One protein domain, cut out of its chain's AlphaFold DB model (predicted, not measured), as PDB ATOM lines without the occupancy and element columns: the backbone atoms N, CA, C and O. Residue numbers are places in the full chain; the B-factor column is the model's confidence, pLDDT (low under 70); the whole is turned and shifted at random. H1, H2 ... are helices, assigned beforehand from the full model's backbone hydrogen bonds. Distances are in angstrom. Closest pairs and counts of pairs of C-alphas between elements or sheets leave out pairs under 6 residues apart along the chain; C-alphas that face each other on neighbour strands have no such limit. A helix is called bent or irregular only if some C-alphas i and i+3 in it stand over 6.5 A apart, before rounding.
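Overview. This is residues 32 to 90 of the 96 residues of a protein of Corynebacterium yudongzhengii (UniProt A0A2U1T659). This is a helical hairpin: two long helices, H1 and H2, run side by side in opposite ways, and a long loop of residues 53 to 72 joins them at one end, winding through the space beyond the start of H2. The first and last printed residues, Thr 32 and Trp 90, lie together at the other end. The printed part has 59 residues, with two named helices in the order H1, H2 and no named strand; its class is all helix. It is only just loose, close to compact, with a radius of gyration of the C-alphas of 12.6 A, and its outline is elongated, spanning 35 by 22 by 16 A.

Arrangement. Start at Thr 32 and read along H1, residues 32 to 52, then pass the link to H2, residues 73 to 89. The two form a helical hairpin and touch, with 14 pairs of C-alphas within 8 A. Look for their closest C-alphas at Thr 32 and Ala 87, 6.0 A apart. Their lines stand at a shallow tilt of 33 degrees, only just short of steep, and they run opposite ways. Every O i to N i+4 pair of H1 is within hydrogen-bond range; in H2, 10 of 13 are.

Along the chain. Find C-alpha 32 at (265.456, 75.571, 190.332); from there H1 runs 29.6 A to C-alpha 52 at (294.530, 80.071, 193.709). In the link, residues 67 to 68 pair with residues 71 to 72, antiparallel. H2 runs 25.8 A from C-alpha 73 to C-alpha 89 at (263.228, 64.369, 191.480). It is neither bent nor irregular, but only just: C-alphas 75 and 78 are 6.0 A apart.

Size, cuts and confidence. The two C-alphas farthest apart are those of Glu 61 and Trp 90, 36.2 A. The printed part has no cut, and the link from H1 to H2, 20 residues, is long. The mean pLDDT of the printed part is 89.3; look at residues 59 to 61 for the values under 70.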
ATOM      1  N   THR A  32     264.330  76.164 191.074       93.25
ATOM      2  CA  THR A  32     265.456  75.571 190.332       93.25
ATOM      3  C   THR A  32     266.423  76.658 189.882       93.25
ATOM      4  O   THR A  32     267.621  76.511 190.073       93.25
ATOM      5  N   LEU A  33     265.911  77.761 189.325       94.00
ATOM      6  CA  LEU A  33     266.748  78.868 188.871       94.00
ATOM      7  C   LEU A  33     267.506  79.528 190.030       94.00
ATOM      8  O   LEU A  33     268.691  79.805 189.891       94.00
ATOM      9  N   ALA A  34     266.842  79.754 191.165       94.94
ATOM     10  CA  ALA A  34     267.476  80.334 192.345       94.94
ATOM     11  C   ALA A  34     268.584  79.424 192.896       94.94
ATOM     12  O   ALA A  34     269.691  79.894 193.142       94.94
ATOM     13  N   VAL A  35     268.312  78.122 193.036       94.50
ATOM     14  CA  VAL A  35     269.308  77.137 193.482       94.50
ATOM     15  C   VAL A  35     270.465  77.063 192.494       94.50
ATOM     16  O   VAL A  35     271.612  77.137 192.913       94.50
ATOM     17  N   LEU A  36     270.176  76.989 191.192       96.56
ATOM     18  CA  LEU A  36     271.199  76.935 190.153       96.56
ATOM     19  C   LEU A  36     272.105  78.165 190.203       96.56
ATOM     20  O   LEU A  36     273.321  78.023 190.159       96.56
ATOM     21  N   ALA A  37     271.524  79.358 190.330       97.31
ATOM     22  CA  ALA A  37     272.285  80.596 190.425       97.31
ATOM     23  C   ALA A  37     273.184  80.613 191.669       97.31
ATOM     24  O   ALA A  37     274.365  80.921 191.556       97.31
ATOM     25  N   VAL A  38     272.648  80.245 192.838       97.62
ATOM     26  CA  VAL A  38     273.428  80.194 194.083       97.62
ATOM     27  C   VAL A  38     274.565  79.185 193.967       97.62
ATOM     28  O   VAL A  38     275.707  79.536 194.246       97.62
ATOM     29  N   VAL A  39     274.277  77.958 193.524       96.88
ATOM     30  CA  VAL A  39     275.292  76.908 193.390       96.88
ATOM     31  C   VAL A  39     276.368  77.334 192.397       96.88
ATOM     32  O   VAL A  39     277.534  77.273 192.750       96.88
ATOM     33  N   LEU A  40     276.010  77.851 191.217       96.94
ATOM     34  CA  LEU A  40     276.993  78.311 190.230       96.94
ATOM     35  C   LEU A  40     277.881  79.438 190.756       96.94
ATOM     36  O   LEU A  40     279.088  79.399 190.550       96.94
ATOM     37  N   VAL A  41     277.303  80.430 191.438       97.00
ATOM     38  CA  VAL A  41     278.082  81.535 192.014       97.00
ATOM     39  C   VAL A  41     279.062  81.010 193.058       97.00
ATOM     40  O   VAL A  41     280.233  81.381 193.031       97.00
ATOM     41  N   LEU A  42     278.605  80.133 193.954       97.12
ATOM     42  CA  LEU A  42     279.474  79.550 194.971       97.12
ATOM     43  C   LEU A  42     280.563  78.673 194.342       97.12
ATOM     44  O   LEU A  42     281.720  78.849 194.699       97.12
ATOM     45  N   THR A  43     280.223  77.805 193.385       95.31
ATOM     46  CA  THR A  43     281.178  76.976 192.630       95.31
ATOM     47  C   THR A  43     282.261  77.842 191.996       95.31
ATOM     48  O   THR A  43     283.434  77.671 192.296       95.31
ATOM     49  N   ILE A  44     281.876  78.867 191.230       94.94
ATOM     50  CA  ILE A  44     282.830  79.777 190.585       94.94
ATOM     51  C   ILE A  44     283.784  80.405 191.605       94.94
ATOM     52  O   ILE A  44     284.988  80.454 191.362       94.94
ATOM     53  N   ILE A  45     283.260  80.897 192.732       95.69
ATOM     54  CA  ILE A  45     284.077  81.552 193.760       95.69
ATOM     55  C   ILE A  45     285.021  80.544 194.419       95.69
ATOM     56  O   ILE A  45     286.224  80.791 194.494       95.69
ATOM     57  N   PHE A  46     284.493  79.424 194.909       95.00
ATOM     58  CA  PHE A  46     285.272  78.466 195.686       95.00
ATOM     59  C   PHE A  46     286.279  77.705 194.832       95.00
ATOM     60  O   PHE A  46     287.406  77.530 195.285       95.00
ATOM     61  N   ASP A  47     285.940  77.341 193.600       93.25
ATOM     62  CA  ASP A  47     286.861  76.619 192.722       93.25
ATOM     63  C   ASP A  47     288.033  77.517 192.317       93.25
ATOM     64  O   ASP A  47     289.190  77.100 192.388       93.25
ATOM     65  N   ASN A  48     287.773  78.797 192.027       93.00
ATOM     66  CA  ASN A  48     288.843  79.765 191.781       93.00
ATOM     67  C   ASN A  48     289.745  79.943 193.010       93.00
ATOM     68  O   ASN A  48     290.963  80.017 192.862       93.00
ATOM     69  N   LEU A  49     289.173  79.987 194.220       94.44
ATOM     70  CA  LEU A  49     289.960  80.051 195.455       94.44
ATOM     71  C   LEU A  49     290.784  78.775 195.675       94.44
ATOM     72  O   LEU A  49     291.942  78.870 196.072       94.44
ATOM     73  N   MET A  50     290.228  77.592 195.405       92.88
ATOM     74  CA  MET A  50     290.948  76.322 195.547       92.88
ATOM     75  C   MET A  50     292.168  76.255 194.629       92.88
ATOM     76  O   MET A  50     293.243  75.872 195.098       92.88
ATOM     77  N   ILE A  51     292.022  76.668 193.367       91.06
ATOM     78  CA  ILE A  51     293.147  76.720 192.424       91.06
ATOM     79  C   ILE A  51     294.144  77.801 192.850       91.06
ATOM     80  O   ILE A  51     295.346  77.553 192.882       91.06
ATOM     81  N   TYR A  52     293.664  78.979 193.260       90.31
ATOM     82  CA  TYR A  52     294.530  80.071 193.709       90.31
ATOM     83  C   TYR A  52     295.416  79.682 194.903       90.31
ATOM     84  O   TYR A  52     296.582  80.067 194.962       90.31
ATOM     85  N   PHE A  53     294.886  78.899 195.845       93.31
ATOM     86  CA  PHE A  53     295.649  78.395 196.989       93.31
ATOM     87  C   PHE A  53     296.499  77.153 196.677       93.31
ATOM     88  O   PHE A  53     297.189  76.662 197.568       93.31
ATOM     89  N   GLY A  54     296.469  76.644 195.441       88.12
ATOM     90  CA  GLY A  54     297.222  75.455 195.036       88.12
ATOM     91  C   GLY A  54     296.688  74.149 195.628       88.12
ATOM     92  O   GLY A  54     297.431  73.177 195.728       88.12
ATOM     93  N   ASN A  55     295.415  74.111 196.042       84.25
ATOM     94  CA  ASN A  55     294.790  72.899 196.584       84.25
ATOM     95  C   ASN A  55     294.422  71.892 195.483       84.25
ATOM     96  O   ASN A  55     294.351  70.692 195.746       84.25
ATOM     97  N   VAL A  56     294.130  72.389 194.279       81.81
ATOM     98  CA  VAL A  56     293.669  71.616 193.120       81.81
ATOM     99  C   VAL A  56     294.275  72.228 191.861       81.81
ATOM    100  O   VAL A  56     294.392  73.449 191.776       81.81
ATOM    101  N   ASP A  57     294.630  71.389 190.889       78.06
ATOM    102  CA  ASP A  57     295.160  71.816 189.595       78.06
ATOM    103  C   ASP A  57     294.419  71.102 188.454       78.06
ATOM    104  O   ASP A  57     294.081  69.917 188.571       78.06
ATOM    105  N   TYR A  58     294.147  71.818 187.362       75.75
ATOM    106  CA  TYR A  58     293.419  71.296 186.202       75.75
ATOM    107  C   TYR A  58     294.371  71.191 185.009       75.75
ATOM    108  O   TYR A  58     294.891  72.188 184.521       75.75
ATOM    109  N   GLY A  59     294.563  69.976 184.491       68.88
ATOM    110  CA  GLY A  59     295.357  69.759 183.280       68.88
ATOM    111  C   GLY A  59     294.671  70.315 182.027       68.88
ATOM    112  O   GLY A  59     293.467  70.140 181.834       68.88
ATOM    113  N   GLU A  60     295.438  70.946 181.137       65.12
ATOM    114  CA  GLU A  60     294.912  71.586 179.919       65.12
ATOM    115  C   GLU A  60     294.513  70.597 178.805       65.12
ATOM    116  O   GLU A  60     293.840  70.971 177.851       65.12
ATOM    117  N   GLU A  61     294.879  69.316 178.909       66.69
ATOM    118  CA  GLU A  61     294.879  68.401 177.755       66.69
ATOM    119  C   GLU A  61     293.495  68.019 177.193       66.69
ATOM    120  O   GLU A  61     293.402  67.561 176.053       66.69
ATOM    121  N   GLN A  62     292.414  68.155 177.970       74.81
ATOM    122  CA  GLN A  62     291.062  67.724 177.558       74.81
ATOM    123  C   GLN A  62     289.987  68.820 177.692       74.81
ATOM    124  O   GLN A  62     288.813  68.573 177.391       74.81
ATOM    125  N   ASN A  63     290.376  70.023 178.118       77.81
ATOM    126  CA  ASN A  63     289.487  71.181 178.221       77.81
ATOM    127  C   ASN A  63     289.442  71.946 176.888       77.81
ATOM    128  O   ASN A  63     290.332  71.826 176.048       77.81
ATOM    129  N   LEU A  64     288.414  72.765 176.684       76.19
ATOM    130  CA  LEU A  64     288.272  73.645 175.517       76.19
ATOM    131  C   LEU A  64     289.242  74.837 175.542       76.19
ATOM    132  O   LEU A  64     289.232  75.639 174.610       76.19
ATOM    133  N   GLY A  65     290.020  74.995 176.616       80.31
ATOM    134  CA  GLY A  65     290.862  76.169 176.861       80.31
ATOM    135  C   GLY A  65     290.071  77.424 177.250       80.31
ATOM    136  O   GLY A  65     290.635  78.514 177.284       80.31
ATOM    137  N   ILE A  66     288.767  77.297 177.526       84.62
ATOM    138  CA  ILE A  66     287.917  78.397 177.992       84.62
ATOM    139  C   ILE A  66     287.785  78.291 179.510       84.62
ATOM    140  O   ILE A  66     287.146  77.367 180.014       84.62
ATOM    141  N   SER A  67     288.331  79.274 180.219       87.12
ATOM    142  CA  SER A  67     288.285  79.334 181.681       87.12
ATOM    143  C   SER A  67     287.543  80.573 182.172       87.12
ATOM    144  O   SER A  67     287.581  81.640 181.554       87.12
ATOM    145  N   LEU A  68     286.868  80.431 183.309       85.62
ATOM    146  CA  LEU A  68     286.266  81.522 184.059       85.62
ATOM    147  C   LEU A  68     287.151  81.802 185.280       85.62
ATOM    148  O   LEU A  68     287.058  81.140 186.315       85.62
ATOM    149  N   GLY A  69     288.051  82.774 185.117       87.62
ATOM    150  CA  GLY A  69     289.191  82.942 186.015       87.62
ATOM    151  C   GLY A  69     290.209  81.826 185.780       87.62
ATOM    152  O   GLY A  69     290.738  81.706 184.679       87.62
ATOM    153  N   LEU A  70     290.455  81.014 186.805       85.81
ATOM    154  CA  LEU A  70     291.362  79.863 186.786       85.81
ATOM    155  C   LEU A  70     290.646  78.536 186.475       85.81
ATOM    156  O   LEU A  70     291.297  77.555 186.136       85.81
ATOM    157  N   VAL A  71     289.318  78.498 186.591       88.69
ATOM    158  CA  VAL A  71     288.524  77.262 186.509       88.69
ATOM    159  C   VAL A  71     288.028  77.038 185.077       88.69
ATOM    160  O   VAL A  71     287.451  77.970 184.506       88.69
ATOM    161  N   PRO A  72     288.185  75.837 184.489       90.12
ATOM    162  CA  PRO A  72     287.597  75.507 183.190       90.12
ATOM    163  C   PRO A  72     286.070  75.633 183.206       90.12
ATOM    164  O   PRO A  72     285.410  75.221 184.162       90.12
ATOM    165  N   ILE A  73     285.471  76.165 182.136       90.25
ATOM    166  CA  ILE A  73     284.009  76.350 182.074       90.25
ATOM    167  C   ILE A  73     283.241  75.025 182.168       90.25
ATOM    168  O   ILE A  73     282.096  74.989 182.623       90.25
ATOM    169  N   GLU A  74     283.871  73.931 181.755       90.12
ATOM    170  CA  GLU A  74     283.315  72.586 181.792       90.12
ATOM    171  C   GLU A  74     283.030  72.099 183.211       90.12
ATOM    172  O   GLU A  74     282.125  71.281 183.390       90.12
ATOM    173  N   ASP A  75     283.717  72.634 184.223       90.12
ATOM    174  CA  ASP A  75     283.474  72.264 185.620       90.12
ATOM    175  C   ASP A  75     282.067  72.687 186.076       90.12
ATOM    176  O   ASP A  75     281.408  72.012 186.868       90.12
ATOM    177  N   LEU A  76     281.513  73.737 185.454       92.56
ATOM    178  CA  LEU A  76     280.145  74.201 185.701       92.56
ATOM    179  C   LEU A  76     279.076  73.238 185.162       92.56
ATOM    180  O   LEU A  76     277.911  73.324 185.561       92.56
ATOM    181  N   PHE A  77     279.426  72.296 184.282       94.38
ATOM    182  CA  PHE A  77     278.465  71.315 183.775       94.38
ATOM    183  C   PHE A  77     277.969  70.380 184.876       94.38
ATOM    184  O   PHE A  77     276.793  70.004 184.875       94.38
ATOM    185  N   TYR A  78     278.825  70.062 185.847       92.00
ATOM    186  CA  TYR A  78     278.465  69.213 186.973       92.00
ATOM    187  C   TYR A  78     277.358  69.815 187.865       92.00
ATOM    188  O   TYR A  78     276.306  69.180 188.007       92.00
ATOM    189  N   PRO A  79     277.490  71.038 188.421       95.56
ATOM    190  CA  PRO A  79     276.429  71.646 189.219       95.56
ATOM    191  C   PRO A  79     275.161  71.934 188.406       95.56
ATOM    192  O   PRO A  79     274.060  71.829 188.958       95.56
ATOM    193  N   ILE A  80     275.268  72.234 187.103       96.44
ATOM    194  CA  ILE A  80     274.096  72.364 186.216       96.44
ATOM    195  C   ILE A  80     273.342  71.035 186.143       96.44
ATOM    196  O   ILE A  80     272.135  70.992 186.400       96.44
ATOM    197  N   PHE A  81     274.048  69.947 185.826       96.69
ATOM    198  CA  PHE A  81     273.474  68.606 185.760       96.69
ATOM    199  C   PHE A  81     272.812  68.222 187.088       96.69
ATOM    200  O   PHE A  81     271.630  67.859 187.112       96.69
ATOM    201  N   ALA A  82     273.549  68.358 188.193       95.19
ATOM    202  CA  ALA A  82     273.078  68.006 189.524       95.19
ATOM    203  C   ALA A  82     271.816  68.793 189.893       95.19
ATOM    204  O   ALA A  82     270.818  68.198 190.300       95.19
ATOM    205  N   THR A  83     271.808  70.111 189.677       95.56
ATOM    206  CA  THR A  83     270.658  70.955 190.020       95.56
ATOM    207  C   THR A  83     269.415  70.579 189.218       95.56
ATOM    208  O   THR A  83     268.325  70.491 189.785       95.56
ATOM    209  N   LEU A  84     269.556  70.318 187.914       94.38
ATOM    210  CA  LEU A  84     268.431  69.933 187.056       94.38
ATOM    211  C   LEU A  84     267.834  68.583 187.462       94.38
ATOM    212  O   LEU A  84     266.611  68.470 187.582       94.38
ATOM    213  N   ILE A  85     268.677  67.576 187.708       94.62
ATOM    214  CA  ILE A  85     268.232  66.246 188.142       94.62
ATOM    215  C   ILE A  85     267.600  66.325 189.530       94.62
ATOM    216  O   ILE A  85     266.457  65.899 189.702       94.62
ATOM    217  N   ILE A  86     268.288  66.919 190.506       92.31
ATOM    218  CA  ILE A  86     267.779  67.025 191.877       92.31
ATOM    219  C   ILE A  86     266.452  67.775 191.873       92.31
ATOM    220  O   ILE A  86     265.470  67.248 192.384       92.31
ATOM    221  N   ALA A  87     266.350  68.933 191.221       90.19
ATOM    222  CA  ALA A  87     265.095  69.680 191.166       90.19
ATOM    223  C   ALA A  87     263.967  68.934 190.430       90.19
ATOM    224  O   ALA A  87     262.792  69.196 190.696       90.19
ATOM    225  N   ALA A  88     264.286  68.016 189.513       89.56
ATOM    226  CA  ALA A  88     263.297  67.187 188.828       89.56
ATOM    227  C   ALA A  88     262.766  66.034 189.699       89.56
ATOM    228  O   ALA A  88     261.614  65.625 189.530       89.56
ATOM    229  N   PHE A  89     263.583  65.501 190.612       87.44
ATOM    230  CA  PHE A  89     263.228  64.369 191.480       87.44
ATOM    231  C   PHE A  89     262.945  64.754 192.939       87.44
ATOM    232  O   PHE A  89     262.442  63.917 193.687       87.44
ATOM    233  N   TRP A  90     263.230  65.996 193.342       79.12
ATOM    234  CA  TRP A  90     263.001  66.487 194.699       79.12
ATOM    235  C   TRP A  90     261.517  66.363 195.072       79.12
ATOM    236  O   TRP A  90     260.653  66.719 194.261       79.12
TER     237      TRP A  90